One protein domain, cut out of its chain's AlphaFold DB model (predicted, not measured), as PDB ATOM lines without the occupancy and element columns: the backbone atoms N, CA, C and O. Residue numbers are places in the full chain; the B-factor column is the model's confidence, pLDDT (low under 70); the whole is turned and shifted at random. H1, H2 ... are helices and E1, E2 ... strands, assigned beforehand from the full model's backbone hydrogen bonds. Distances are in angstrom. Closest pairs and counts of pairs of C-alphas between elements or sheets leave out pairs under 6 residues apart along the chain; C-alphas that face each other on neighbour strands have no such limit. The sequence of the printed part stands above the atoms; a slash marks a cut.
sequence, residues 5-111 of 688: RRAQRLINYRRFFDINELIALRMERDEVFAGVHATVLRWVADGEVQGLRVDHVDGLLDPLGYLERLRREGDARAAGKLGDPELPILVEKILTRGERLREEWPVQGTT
ATOM      1  N   ARG A   5      49.371   4.671 127.531       83.12
ATOM      2  CA  ARG A   5      47.900   4.824 127.528       83.12
ATOM      3  C   ARG A   5      47.144   3.504 127.338       83.12
ATOM      4  O   ARG A   5      45.973   3.394 127.687       83.12
ATOM      5  N   ARG A   6      47.801   2.462 126.816       85.44
ATOM      6  CA  ARG A   6      47.223   1.115 126.692       85.44
ATOM      7  C   ARG A   6      47.238   0.339 128.012       85.44
ATOM      8  O   ARG A   6      46.635  -0.733 128.044       85.44
ATOM      9  N   ALA A   7      47.855   0.846 129.086       81.94
ATOM     10  CA  ALA A   7      47.903   0.180 130.393       81.94
ATOM     11  C   ALA A   7      46.501  -0.161 130.929       81.94
ATOM     12  O   ALA A   7      46.273  -1.291 131.351       81.94
ATOM     13  N   GLN A   8      45.521   0.738 130.760       80.88
ATOM     14  CA  GLN A   8      44.105   0.519 131.122       80.88
ATOM     15  C   GLN A   8      43.470  -0.720 130.449       80.88
ATOM     16  O   GLN A   8      42.420  -1.221 130.867       80.88
ATOM     17  N   ARG A   9      44.096  -1.245 129.388       81.81
ATOM     18  CA  ARG A   9      43.666  -2.455 128.676       81.81
ATOM     19  C   ARG A   9      44.613  -3.634 128.879       81.81
ATOM     20  O   ARG A   9      44.128  -4.747 129.052       81.81
ATOM     21  N   LEU A  10      45.921  -3.386 128.835       85.81
ATOM     22  CA  LEU A  10      46.946  -4.413 128.635       85.81
ATOM     23  C   LEU A  10      47.812  -4.720 129.857       85.81
ATOM     24  O   LEU A  10      48.600  -5.661 129.779       85.81
ATOM     25  N   ILE A  11      47.733  -3.940 130.938       90.88
ATOM     26  CA  ILE A  11      48.587  -4.197 132.098       90.88
ATOM     27  C   ILE A  11      48.290  -5.584 132.677       90.88
ATOM     28  O   ILE A  11      47.134  -5.984 132.818       90.88
ATOM     29  N   ASN A  12      49.353  -6.331 132.953       90.19
ATOM     30  CA  ASN A  12      49.301  -7.738 133.343       90.19
ATOM     31  C   ASN A  12      50.057  -8.018 134.654       90.19
ATOM     32  O   ASN A  12      50.304  -9.174 134.990       90.19
ATOM     33  N   TYR A  13      50.406  -6.967 135.395       92.81
ATOM     34  CA  TYR A  13      50.985  -7.028 136.732       92.81
ATOM     35  C   TYR A  13      50.228  -6.084 137.668       92.81
ATOM     36  O   TYR A  13      49.599  -5.120 137.229       92.81
ATOM     37  N   ARG A  14      50.278  -6.374 138.972       94.62
ATOM     38  CA  ARG A  14      49.703  -5.501 140.001       94.62
ATOM     39  C   ARG A  14      50.619  -4.297 140.211       94.62
ATOM     40  O   ARG A  14      51.832  -4.468 140.316       94.62
ATOM     41  N   ARG A  15      50.021  -3.113 140.310       94.88
ATOM     42  CA  ARG A  15      50.708  -1.840 140.550       94.88
ATOM     43  C   ARG A  15      50.499  -1.338 141.974       94.88
ATOM     44  O   ARG A  15      49.591  -1.804 142.668       94.88
ATOM     45  N   PHE A  16      51.308  -0.362 142.374       95.50
ATOM     46  CA  PHE A  16      50.928   0.585 143.419       95.50
ATOM     47  C   PHE A  16      49.971   1.622 142.817       95.50
ATOM     48  O   PHE A  16      50.342   2.376 141.916       95.50
ATOM     49  N   PHE A  17      48.716   1.605 143.268       93.12
ATOM     50  CA  PHE A  17      47.625   2.384 142.676       93.12
ATOM     51  C   PHE A  17      47.538   2.219 141.146       93.12
ATOM     52  O   PHE A  17      47.359   1.106 140.648       93.12
ATOM     53  N   ASP A  18      47.648   3.316 140.399       88.62
ATOM     54  CA  ASP A  18      47.642   3.383 138.942       88.62
ATOM     55  C   ASP A  18      49.000   3.790 138.337       88.62
ATOM     56  O   ASP A  18      49.076   4.067 137.140       88.62
ATOM     57  N   ILE A  19      50.079   3.740 139.129       91.38
ATOM     58  CA  ILE A  19      51.444   4.092 138.713       91.38
ATOM     59  C   ILE A  19      52.097   2.885 138.028       91.38
ATOM     60  O   ILE A  19      52.318   1.843 138.644       91.38
ATOM     61  N   ASN A  20      52.390   2.999 136.730       90.81
ATOM     62  CA  ASN A  20      52.877   1.870 135.927       90.81
ATOM     63  C   ASN A  20      54.322   1.485 136.272       90.81
ATOM     64  O   ASN A  20      54.710   0.330 136.133       90.81
ATOM     65  N   GLU A  21      55.107   2.442 136.746       93.75
ATOM     66  CA  GLU A  21      56.520   2.294 137.083       93.75
ATOM     67  C   GLU A  21      56.732   1.529 138.403       93.75
ATOM     68  O   GLU A  21      57.837   1.064 138.674       93.75
ATOM     69  N   LEU A  22      55.678   1.351 139.212       96.12
ATOM     70  CA  LEU A  22      55.735   0.693 140.519       96.12
ATOM     71  C   LEU A  22      55.043  -0.675 140.485       96.12
ATOM     72  O   LEU A  22      53.827  -0.790 140.663       96.12
ATOM     73  N   ILE A  23      55.834  -1.731 140.281       96.38
ATOM     74  CA  ILE A  23      55.366  -3.121 140.327       96.38
ATOM     75  C   ILE A  23      55.273  -3.633 141.766       96.38
ATOM     76  O   ILE A  23      56.192  -3.498 142.572       96.38
ATOM     77  N   ALA A  24      54.159  -4.277 142.086       96.81
ATOM     78  CA  ALA A  24      53.950  -4.844 143.401       96.81
ATOM     79  C   ALA A  24      54.742  -6.138 143.642       96.81
ATOM     80  O   ALA A  24      54.701  -7.072 142.836       96.81
ATOM     81  N   LEU A  25      55.345  -6.245 144.826       97.62
ATOM     82  CA  LEU A  25      56.023  -7.454 145.285       97.62
ATOM     83  C   LEU A  25      55.067  -8.418 146.002       97.62
ATOM     84  O   LEU A  25      54.041  -8.029 146.569       97.62
ATOM     85  N   ARG A  26      55.420  -9.705 145.961       97.44
ATOM     86  CA  ARG A  26      54.700 -10.810 146.608       97.44
ATOM     87  C   ARG A  26      55.272 -11.091 147.997       97.44
ATOM     88  O   ARG A  26      55.903 -12.124 148.206       97.44
ATOM     89  N   MET A  27      55.090 -10.142 148.913       97.75
ATOM     90  CA  MET A  27      55.634 -10.196 150.281       97.75
ATOM     91  C   MET A  27      55.143 -11.396 151.102       97.75
ATOM     92  O   MET A  27      55.765 -11.745 152.101       97.75
ATOM     93  N   GLU A  28      54.067 -12.064 150.674       95.75
ATOM     94  CA  GLU A  28      53.608 -13.300 151.303       95.75
ATOM     95  C   GLU A  28      54.629 -14.450 151.178       95.75
ATOM     96  O   GLU A  28      54.672 -15.328 152.037       95.75
ATOM     97  N   ARG A  29      55.493 -14.427 150.149       97.75
ATOM     98  CA  ARG A  29      56.544 -15.435 149.921       97.75
ATOM     99  C   ARG A  29      57.759 -15.175 150.814       97.75
ATOM    100  O   ARG A  29      58.247 -14.045 150.868       97.75
ATOM    101  N   ASP A  30      58.266 -16.216 151.468       96.81
ATOM    102  CA  ASP A  30      59.369 -16.120 152.436       96.81
ATOM    103  C   ASP A  30      60.651 -15.560 151.806       96.81
ATOM    104  O   ASP A  30      61.261 -14.633 152.334       96.81
ATOM    105  N   GLU A  31      61.022 -16.058 150.628       97.88
ATOM    106  CA  GLU A  31      62.224 -15.657 149.899       97.88
ATOM    107  C   GLU A  31      62.176 -14.195 149.432       97.88
ATOM    108  O   GLU A  31      63.201 -13.513 149.408       97.88
ATOM    109  N   VAL A  32      60.981 -13.685 149.107       98.38
ATOM    110  CA  VAL A  32      60.792 -12.279 148.718       98.38
ATOM    111  C   VAL A  32      60.929 -11.386 149.944       98.38
ATOM    112  O   VAL A  32      61.646 -10.389 149.896       98.38
ATOM    113  N   PHE A  33      60.283 -11.754 151.053       98.56
ATOM    114  CA  PHE A  33      60.399 -11.013 152.305       98.56
ATOM    115  C   PHE A  33      61.853 -10.943 152.778       98.56
ATOM    116  O   PHE A  33      62.343  -9.844 153.038       98.56
ATOM    117  N   ALA A  34      62.541 -12.089 152.838       97.69
ATOM    118  CA  ALA A  34      63.923 -12.179 153.293       97.69
ATOM    119  C   ALA A  34      64.865 -11.342 152.416       97.69
ATOM    120  O   ALA A  34      65.679 -10.587 152.944       97.69
ATOM    121  N   GLY A  35      64.712 -11.414 151.089       98.12
ATOM    122  CA  GLY A  35      65.514 -10.621 150.157       98.12
ATOM    123  C   GLY A  35      65.313  -9.112 150.319       98.12
ATOM    124  O   GLY A  35      66.286  -8.366 150.342       98.12
ATOM    125  N   VAL A  36      64.063  -8.655 150.475       97.56
ATOM    126  CA  VAL A  36      63.751  -7.220 150.607       97.56
ATOM    127  C   VAL A  36      64.158  -6.661 151.975       97.56
ATOM    128  O   VAL A  36      64.657  -5.541 152.052       97.56
ATOM    129  N   HIS A  37      63.980  -7.425 153.057       98.31
ATOM    130  CA  HIS A  37      64.213  -6.933 154.421       98.31
ATOM    131  C   HIS A  37      65.643  -7.144 154.924       98.31
ATOM    132  O   HIS A  37      65.967  -6.641 155.997       98.31
ATOM    133  N   ALA A  38      66.513  -7.834 154.178       98.12
ATOM    134  CA  ALA A  38      67.875  -8.146 154.614       98.12
ATOM    135  C   ALA A  38      68.649  -6.909 155.109       98.12
ATOM    136  O   ALA A  38      69.211  -6.931 156.201       98.12
ATOM    137  N   THR A  39      68.638  -5.816 154.339       98.31
ATOM    138  CA  THR A  39      69.332  -4.569 154.703       98.31
ATOM    139  C   THR A  39      68.670  -3.868 155.888       98.31
ATOM    140  O   THR A  39      69.360  -3.481 156.823       98.31
ATOM    141  N   VAL A  40      67.341  -3.748 155.887       97.19
ATOM    142  CA  VAL A  40      66.600  -3.068 156.965       97.19
ATOM    143  C   VAL A  40      66.793  -3.789 158.301       97.19
ATOM    144  O   VAL A  40      67.084  -3.159 159.311       97.19
ATOM    145  N   LEU A  41      66.707  -5.120 158.310       97.19
ATOM    146  CA  LEU A  41      66.925  -5.926 159.513       97.19
ATOM    147  C   LEU A  41      68.395  -5.963 159.944       97.19
ATOM    148  O   LEU A  41      68.674  -6.197 161.119       97.19
ATOM    149  N   ARG A  42      69.340  -5.735 159.022       97.56
ATOM    150  CA  ARG A  42      70.741  -5.502 159.381       97.56
ATOM    151  C   ARG A  42      70.885  -4.176 160.134       97.56
ATOM    152  O   ARG A  42      71.457  -4.189 161.210       97.56
ATOM    153  N   TRP A  43      70.288  -3.084 159.653       97.56
ATOM    154  CA  TRP A  43      70.302  -1.797 160.369       97.56
ATOM    155  C   TRP A  43      69.695  -1.887 161.773       97.56
ATOM    156  O   TRP A  43      70.209  -1.275 162.705       97.56
ATOM    157  N   VAL A  44      68.636  -2.689 161.947       96.62
ATOM    158  CA  VAL A  44      68.082  -2.997 163.278       96.62
ATOM    159  C   VAL A  44      69.109  -3.742 164.139       96.62
ATOM    160  O   VAL A  44      69.336  -3.362 165.283       96.62
ATOM    161  N   ALA A  45      69.758  -4.779 163.594       95.25
ATOM    162  CA  ALA A  45      70.776  -5.558 164.310       95.25
ATOM    163  C   ALA A  45      71.996  -4.716 164.721       95.25
ATOM    164  O   ALA A  45      72.555  -4.896 165.809       95.25
ATOM    165  N   ASP A  46      72.380  -3.773 163.864       95.31
ATOM    166  CA  ASP A  46      73.503  -2.865 164.077       95.31
ATOM    167  C   ASP A  46      73.137  -1.716 165.038       95.31
ATOM    168  O   ASP A  46      74.021  -1.035 165.555       95.31
ATOM    169  N   GLY A  47      71.848  -1.537 165.355       93.75
ATOM    170  CA  GLY A  47      71.347  -0.458 166.210       93.75
ATOM    171  C   GLY A  47      71.301   0.909 165.519       93.75
ATOM    172  O   GLY A  47      71.141   1.921 166.198       93.75
ATOM    173  N   GLU A  48      71.425   0.948 164.188       95.50
ATOM    174  CA  GLU A  48      71.339   2.169 163.376       95.50
ATOM    175  C   GLU A  48      69.907   2.721 163.317       95.50
ATOM    176  O   GLU A  48      69.710   3.926 163.174       95.50
ATOM    177  N   VAL A  49      68.904   1.846 163.461       95.75
ATOM    178  CA  VAL A  49      67.485   2.213 163.541       95.75
ATOM    179  C   VAL A  49      66.812   1.528 164.728       95.75
ATOM    180  O   VAL A  49      67.073   0.362 165.021       95.75
ATOM    181  N   GLN A  50      65.916   2.249 165.404       94.69
ATOM    182  CA  GLN A  50      65.226   1.788 166.619       94.69
ATOM    183  C   GLN A  50      63.718   1.615 166.423       94.69
ATOM    184  O   GLN A  50      62.975   1.514 167.391       94.69
ATOM    185  N   GLY A  51      63.249   1.602 165.180       96.00
ATOM    186  CA  GLY A  51      61.848   1.400 164.845       96.00
ATOM    187  C   GLY A  51      61.626   1.417 163.340       96.00
ATOM    188  O   GLY A  51      62.478   1.883 162.583       96.00
ATOM    189  N   LEU A  52      60.482   0.898 162.903       97.75
ATOM    190  CA  LEU A  52      60.102   0.772 161.500       97.75
ATOM    191  C   LEU A  52      58.722   1.387 161.262       97.75
ATOM    192  O   LEU A  52      57.795   1.184 162.042       97.75
ATOM    193  N   ARG A  53      58.563   2.084 160.135       98.38
ATOM    194  CA  ARG A  53      57.267   2.526 159.604       98.38
ATOM    195  C   ARG A  53      57.005   1.780 158.301       98.38
ATOM    196  O   ARG A  53      57.743   1.948 157.335       98.38
ATOM    197  N   VAL A  54      55.963   0.958 158.279       98.50
ATOM    198  CA  VAL A  54      55.546   0.171 157.114       98.50
ATOM    199  C   VAL A  54      54.684   1.040 156.206       98.50
ATOM    200  O   VAL A  54      53.622   1.507 156.611       98.50
ATOM    201  N   ASP A  55      55.153   1.241 154.981       98.25
ATOM    202  CA  ASP A  55      54.413   1.916 153.916       98.25
ATOM    203  C   ASP A  55      53.291   1.033 153.359       98.25
ATOM    204  O   ASP A  55      53.479  -0.175 153.184       98.25
ATOM    205  N   HIS A  56      52.134   1.636 153.080       96.88
ATOM    206  CA  HIS A  56      51.020   1.037 152.356       96.88
ATOM    207  C   HIS A  56      50.680  -0.411 152.759       96.88
ATOM    208  O   HIS A  56      50.562  -1.314 151.919       96.88
ATOM    209  N   VAL A  57      50.477  -0.648 154.061       98.12
ATOM    210  CA  VAL A  57      50.191  -1.991 154.606       98.12
ATOM    211  C   VAL A  57      48.950  -2.628 153.955       98.12
ATOM    212  O   VAL A  57      48.899  -3.837 153.706       98.12
ATOM    213  N   ASP A  58      47.980  -1.797 153.563       97.81
ATOM    214  CA  ASP A  58      46.749  -2.201 152.880       97.81
ATOM    215  C   ASP A  58      46.964  -2.668 151.431       97.81
ATOM    216  O   ASP A  58      46.046  -3.217 150.818       97.81
ATOM    217  N   GLY A  59      48.169  -2.532 150.879       97.19
ATOM    218  CA  GLY A  59      48.546  -3.107 149.591       97.19
ATOM    219  C   GLY A  59      48.941  -4.586 149.660       97.19
ATOM    220  O   GLY A  59      49.044  -5.245 148.617       97.19
ATOM    221  N   LEU A  60      49.182  -5.135 150.854       98.12
ATOM    222  CA  LEU A  60      49.648  -6.510 151.040       98.12
ATOM    223  C   LEU A  60      48.529  -7.533 150.793       98.12
ATOM    224  O   LEU A  60      47.338  -7.251 150.951       98.12
ATOM    225  N   LEU A  61      48.916  -8.739 150.364       97.19
ATOM    226  CA  LEU A  61      47.969  -9.847 150.199       97.19
ATOM    227  C   LEU A  61      47.496 -10.352 151.569       97.19
ATOM    228  O   LEU A  61      46.293 -10.496 151.775       97.19
ATOM    229  N   ASP A  62      48.447 -10.546 152.486       97.25
ATOM    230  CA  ASP A  62      48.249 -10.981 153.871       97.25
ATOM    231  C   ASP A  62      48.990 -10.027 154.834       97.25
ATOM    232  O   ASP A  62      50.148 -10.275 155.177       97.25
ATOM    233  N   PRO A  63      48.364  -8.895 155.214       97.94
ATOM    234  CA  PRO A  63      48.970  -7.918 156.117       97.94
ATOM    235  C   PRO A  63      49.350  -8.501 157.482       97.94
ATOM    236  O   PRO A  63      50.443  -8.231 157.967       97.94
ATOM    237  N   LEU A  64      48.485  -9.331 158.079       97.88
ATOM    238  CA  LEU A  64      48.733  -9.918 159.397       97.88
ATOM    239  C   LEU A  64      49.968 -10.825 159.365       97.88
ATOM    240  O   LEU A  64      50.900 -10.604 160.131       97.88
ATOM    241  N   GLY A  65      50.031 -11.766 158.415       97.88
ATOM    242  CA  GLY A  65      51.184 -12.663 158.293       97.88
ATOM    243  C   GLY A  65      52.493 -11.924 157.993       97.88
ATOM    244  O   GLY A  65      53.555 -12.307 158.484       97.88
ATOM    245  N   TYR A  66      52.432 -10.826 157.230       98.62
ATOM    246  CA  TYR A  66      53.584  -9.948 157.019       98.62
ATOM    247  C   TYR A  66      54.056  -9.289 158.323       98.62
ATOM    248  O   TYR A  66      55.251  -9.311 158.616       98.62
ATOM    249  N   LEU A  67      53.135  -8.722 159.110       98.62
ATOM    250  CA  LEU A  67      53.462  -8.024 160.354       98.62
ATOM    251  C   LEU A  67      53.959  -8.983 161.441       98.62
ATOM    252  O   LEU A  67      54.930  -8.661 162.114       98.62
ATOM    253  N   GLU A  68      53.372 -10.175 161.572       97.94
ATOM    254  CA  GLU A  68      53.860 -11.233 162.472       97.94
ATOM    255  C   GLU A  68      55.294 -11.650 162.125       97.94
ATOM    256  O   GLU A  68      56.142 -11.820 163.007       97.94
ATOM    257  N   ARG A  69      55.594 -11.777 160.826       97.94
ATOM    258  CA  ARG A  69      56.948 -12.072 160.353       97.94
ATOM    259  C   ARG A  69      57.901 -10.917 160.663       97.94
ATOM    260  O   ARG A  69      58.974 -11.160 161.204       97.94
ATOM    261  N   LEU A  70      57.514  -9.674 160.363       98.25
ATOM    262  CA  LEU A  70      58.340  -8.492 160.623       98.25
ATOM    263  C   LEU A  70      58.622  -8.301 162.117       98.25
ATOM    264  O   LEU A  70      59.763  -8.033 162.476       98.25
ATOM    265  N   ARG A  71      57.611  -8.496 162.968       97.50
ATOM    266  CA  ARG A  71      57.724  -8.504 164.429       97.50
ATOM    267  C   ARG A  71      58.768  -9.514 164.891       97.50
ATOM    268  O   ARG A  71      59.749  -9.133 165.519       97.50
ATOM    269  N   ARG A  72      58.596 -10.785 164.515       96.94
ATOM    270  CA  ARG A  72      59.488 -11.873 164.936       96.94
ATOM    271  C   ARG A  72      60.937 -11.631 164.516       96.94
ATOM    272  O   ARG A  72      61.840 -11.773 165.334       96.94
ATOM    273  N   GLU A  73      61.167 -11.291 163.247       97.00
ATOM    274  CA  GLU A  73      62.528 -11.047 162.754       97.00
ATOM    275  C   GLU A  73      63.116  -9.754 163.339       97.00
ATOM    276  O   GLU A  73      64.295  -9.712 163.675       97.00
ATOM    277  N   GLY A  74      62.301  -8.707 163.487       96.56
ATOM    278  CA  GLY A  74      62.701  -7.416 164.042       96.56
ATOM    279  C   GLY A  74      63.141  -7.514 165.497       96.56
ATOM    280  O   GLY A  74      64.247  -7.087 165.818       96.56
ATOM    281  N   ASP A  75      62.334  -8.140 166.355       96.06
ATOM    282  CA  ASP A  75      62.654  -8.327 167.776       96.06
ATOM    283  C   ASP A  75      63.919  -9.172 167.955       96.06
ATOM    284  O   ASP A  75      64.802  -8.827 168.740       96.06
ATOM    285  N   ALA A  76      64.067 -10.239 167.161       95.38
ATOM    286  CA  ALA A  76      65.263 -11.077 167.188       95.38
ATOM    287  C   ALA A  76      66.544 -10.289 166.864       95.38
ATOM    288  O   ALA A  76      67.608 -10.602 167.396       95.38
ATOM    289  N   ARG A  77      66.465  -9.268 166.000       94.94
ATOM    290  CA  ARG A  77      67.603  -8.389 165.675       94.94
ATOM    291  C   ARG A  77      67.775  -7.238 166.655       94.94
ATOM    292  O   ARG A  77      68.903  -6.823 166.889       94.94
ATOM    293  N   ALA A  78      66.689  -6.755 167.244       94.19
ATOM    294  CA  ALA A  78      66.709  -5.685 168.233       94.19
ATOM    295  C   ALA A  78      67.128  -6.159 169.638       94.19
ATOM    296  O   ALA A  78      67.415  -5.328 170.503       94.19
ATOM    297  N   ALA A  79      67.174  -7.474 169.881       90.12
ATOM    298  CA  ALA A  79      67.505  -8.064 171.175       90.12
ATOM    299  C   ALA A  79      68.816  -7.500 171.759       90.12
ATOM    300  O   ALA A  79      69.891  -7.602 171.166       90.12
ATOM    301  N   GLY A  80      68.720  -6.884 172.943       83.88
ATOM    302  CA  GLY A  80      69.851  -6.252 173.635       83.88
ATOM    303  C   GLY A  80      70.324  -4.917 173.039       83.88
ATOM    304  O   GLY A  80      71.306  -4.361 173.526       83.88
ATOM    305  N   LYS A  81      69.653  -4.396 172.002       85.94
ATOM    306  CA  LYS A  81      69.945  -3.097 171.364       85.94
ATOM    307  C   LYS A  81      69.001  -1.989 171.814       85.94
ATOM    308  O   LYS A  81      69.380  -0.821 171.805       85.94
ATOM    309  N   LEU A  82      67.783  -2.351 172.203       83.00
ATOM    310  CA  LEU A  82      66.752  -1.429 172.662       83.00
ATOM    311  C   LEU A  82      66.547  -1.554 174.175       83.00
ATOM    312  O   LEU A  82      66.754  -2.614 174.761       83.00
ATOM    313  N   GLY A  83      66.096  -0.466 174.803       76.25
ATOM    314  CA  GLY A  83      65.603  -0.491 176.188       76.25
ATOM    315  C   GLY A  83      64.222  -1.146 176.335       76.25
ATOM    316  O   GLY A  83      63.718  -1.257 177.449       76.25
ATOM    317  N   ASP A  84      63.613  -1.555 175.221       77.94
ATOM    318  CA  ASP A  84      62.335  -2.255 175.131       77.94
ATOM    319  C   ASP A  84      62.565  -3.611 174.438       77.94
ATOM    320  O   ASP A  84      63.342  -3.654 173.480       77.94
ATOM    321  N   PRO A  85      61.957  -4.719 174.904       80.00
ATOM    322  CA  PRO A  85      62.071  -6.013 174.230       80.00
ATOM    323  C   PRO A  85      61.484  -6.028 172.812       80.00
ATOM    324  O   PRO A  85      61.894  -6.867 172.011       80.00
ATOM    325  N   GLU A  86      60.553  -5.127 172.493       90.81
ATOM    326  CA  GLU A  86      59.889  -5.070 171.192       90.81
ATOM    327  C   GLU A  86      60.423  -3.925 170.325       90.81
ATOM    328  O   GLU A  86      60.491  -2.772 170.753       90.81
ATOM    329  N   LEU A  87      60.709  -4.212 169.052       94.88
ATOM    330  CA  LEU A  87      61.016  -3.188 168.049       94.88
ATOM    331  C   LEU A  87      59.758  -2.353 167.727       94.88
ATOM    332  O   LEU A  87      58.780  -2.906 167.234       94.88
ATOM    333  N   PRO A  88      59.720  -1.028 167.908       95.69
ATOM    334  CA  PRO A  88      58.593  -0.226 167.437       95.69
ATOM    335  C   PRO A  88      58.302  -0.442 165.938       95.69
ATOM    336  O   PRO A  88      59.164  -0.218 165.094       95.69
ATOM    337  N   ILE A  89      57.087  -0.869 165.598       97.94
ATOM    338  CA  ILE A  89      56.562  -1.010 164.238       97.94
ATOM    339  C   ILE A  89      55.286  -0.181 164.148       97.94
ATOM    340  O   ILE A  89      54.333  -0.395 164.893       97.94
ATOM    341  N   LEU A  90      55.258   0.752 163.208       98.38
ATOM    342  CA  LEU A  90      54.117   1.600 162.891       98.38
ATOM    343  C   LEU A  90      53.651   1.293 161.474       98.38
ATOM    344  O   LEU A  90      54.463   0.932 160.621       98.38
ATOM    345  N   VAL A  91      52.362   1.456 161.198       98.69
ATOM    346  CA  VAL A  91      51.806   1.204 159.862       98.69
ATOM    347  C   VAL A  91      51.174   2.457 159.280       98.69
ATOM    348  O   VAL A  91      50.375   3.135 159.919       98.69
ATOM    349  N   GLU A  92      51.482   2.767 158.031       98.56
ATOM    350  CA  GLU A  92      50.643   3.681 157.271       98.56
ATOM    351  C   GLU A  92      49.333   2.968 156.933       98.56
ATOM    352  O   GLU A  92      49.272   2.100 156.058       98.56
ATOM    353  N   LYS A  93      48.281   3.321 157.669       97.88
ATOM    354  CA  LYS A  93      46.931   2.803 157.471       97.88
ATOM    355  C   LYS A  93      45.931   3.915 157.721       97.88
ATOM    356  O   LYS A  93      45.908   4.505 158.797       97.88
ATOM    357  N   ILE A  94      45.077   4.162 156.734       98.00
ATOM    358  CA  ILE A  94      44.028   5.174 156.834       98.00
ATOM    359  C   ILE A  94      42.792   4.547 157.473       98.00
ATOM    360  O   ILE A  94      42.239   3.576 156.948       98.00
ATOM    361  N   LEU A  95      42.383   5.063 158.630       96.12
ATOM    362  CA  LEU A  95      41.159   4.661 159.319       96.12
ATOM    363  C   LEU A  95      40.030   5.618 158.941       96.12
ATOM    364  O   LEU A  95      40.152   6.828 159.104       96.12
ATOM    365  N   THR A  96      38.936   5.060 158.440       91.50
ATOM    366  CA  THR A  96      37.694   5.803 158.182       91.50
ATOM    367  C   THR A  96      36.845   5.919 159.453       91.50
ATOM    368  O   THR A  96      37.141   5.309 160.485       91.50
ATOM    369  N   ARG A  97      35.768   6.708 159.421       83.12
ATOM    370  CA  ARG A  97      34.905   6.968 160.579       83.12
ATOM    371  C   ARG A  97      34.395   5.678 161.222       83.12
ATOM    372  O   ARG A  97      33.686   4.878 160.615       83.12
ATOM    373  N   GLY A  98      34.699   5.538 162.513       83.06
ATOM    374  CA  GLY A  98      34.286   4.395 163.329       83.06
ATOM    375  C   GLY A  98      35.056   3.104 163.037       83.06
ATOM    376  O   GLY A  98      34.752   2.073 163.633       83.06
ATOM    377  N   GLU A  99      36.041   3.144 162.139       93.56
ATOM    378  CA  GLU A  99      36.974   2.050 161.916       93.56
ATOM    379  C   GLU A  99      38.021   2.017 163.035       93.56
ATOM    380  O   GLU A  99      38.476   3.055 163.515       93.56
ATOM    381  N   ARG A 100      38.416   0.812 163.442       93.19
ATOM    382  CA  ARG A 100      39.492   0.583 164.409       93.19
ATOM    383  C   ARG A 100      40.629  -0.164 163.735       93.19
ATOM    384  O   ARG A 100      40.393  -0.970 162.829       93.19
ATOM    385  N   LEU A 101      41.852   0.096 164.188       95.81
ATOM    386  CA  LEU A 101      42.991  -0.739 163.826       95.81
ATOM    387  C   LEU A 101      42.757  -2.161 164.354       95.81
ATOM    388  O   LEU A 101      42.118  -2.349 165.388       95.81
ATOM    389  N   ARG A 102      43.242  -3.157 163.615       94.50
ATOM    390  CA  ARG A 102      43.116  -4.568 163.987       94.50
ATOM    391  C   ARG A 102      43.931  -4.832 165.251       94.50
ATOM    392  O   ARG A 102      45.133  -4.590 165.254       94.50
ATOM    393  N   GLU A 103      43.268  -5.287 166.310       93.12
ATOM    394  CA  GLU A 103      43.882  -5.508 167.628       93.12
ATOM    395  C   GLU A 103      44.928  -6.628 167.584       93.12
ATOM    396  O   GLU A 103      45.896  -6.608 168.334       93.12
ATOM    397  N   GLU A 104      44.764  -7.579 166.666       93.88
ATOM    398  CA  GLU A 104      45.688  -8.686 166.450       93.88
ATOM    399  C   GLU A 104      46.986  -8.286 165.725       93.88
ATOM    400  O   GLU A 104      47.897  -9.105 165.609       93.88
ATOM    401  N   TRP A 105      47.100  -7.056 165.205       96.81
ATOM    402  CA  TRP A 105      48.321  -6.620 164.522       96.81
ATOM    403  C   TRP A 105      49.434  -6.311 165.535       96.81
ATOM    404  O   TRP A 105      49.241  -5.447 166.389       96.81
ATOM    405  N   PRO A 106      50.627  -6.928 165.415       96.94
ATOM    406  CA  PRO A 106      51.719  -6.764 166.380       96.94
ATOM    407  C   PRO A 106      52.513  -5.460 166.155       96.94
ATOM    408  O   PRO A 106      53.719  -5.466 165.877       96.94
ATOM    409  N   VAL A 107      51.818  -4.328 166.235       97.50
ATOM    410  CA  VAL A 107      52.309  -2.976 165.925       97.50
ATOM    411  C   VAL A 107      52.016  -2.019 167.080       97.50
ATOM    412  O   VAL A 107      51.198  -2.303 167.945       97.50
ATOM    413  N   GLN A 108      52.668  -0.860 167.098       96.06
ATOM    414  CA  GLN A 108      52.433   0.190 168.093       96.06
ATOM    415  C   GLN A 108      51.315   1.158 167.679       96.06
ATOM    416  O   GLN A 108      50.862   1.954 168.503       96.06
ATOM    417  N   GLY A 109      50.862   1.087 166.424       97.19
ATOM    418  CA  GLY A 109      49.753   1.880 165.901       97.19
ATOM    419  C   GLY A 109      49.943   2.296 164.443       97.19
ATOM    420  O   GLY A 109      50.776   1.744 163.719       97.19
ATOM    421  N   THR A 110      49.154   3.278 164.016       98.25
ATOM    422  CA  THR A 110      49.223   3.909 162.699       98.25
ATOM    423  C   THR A 110      50.226   5.075 162.673       98.25
ATOM    424  O   THR A 110      50.876   5.398 163.671       98.25
ATOM    425  N   THR A 111      50.329   5.745 161.523       98.19
ATOM    426  CA  THR A 111      51.012   7.039 161.365       98.19
ATOM    427  C   THR A 111      50.179   8.253 161.811       98.19
ATOM    428  O   THR A 111      50.670   9.373 161.722       98.19
TER     429      THR A 111
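This is residues 5 to 111 of the 688 residues of the protein "Malto-oligosyltrehalose synthase" of Gemmatimonadaceae bacterium (UniProt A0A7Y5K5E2). H1 and E1 form an arm leading away from a body of H2, H3 and the small parallel sheet E2 E3; residues 92 to 111 loop back beside E3. The 107 printed residues, under half in named elements, hold H1 E1 H2 E2 H3 E3, mixed helices and strands. The whole is only just loose, close to compact: radius of gyration of the C-alphas 15.9 A, spans 53 by 37 by 20 A.

H2, residues 30 to 46, touches H3, residues 63 to 78, with residues 41 to 45 alone; the closest C-alphas, of Ala 45 and Arg 77, are 4.5 A apart. E2, residues 52 to 54, H3 and E3, residues 89 to 91, form a right-handed strand-helix-strand unit, parallel strands joined through a helix; N 54 and O 90 are within hydrogen-bond range, 2.8 A. Every O i to N i+4 pair is within range in H3, 11 of 13 in H2.

H1, residues 5 to 10, begins at C-alpha 5 (47.900, 4.824, 127.528). E1 is residues 19 to 23. E3 ends at C-alpha 91 (51.806, 1.204, 159.862).

The printed part has no cut; no printed residue is under 70.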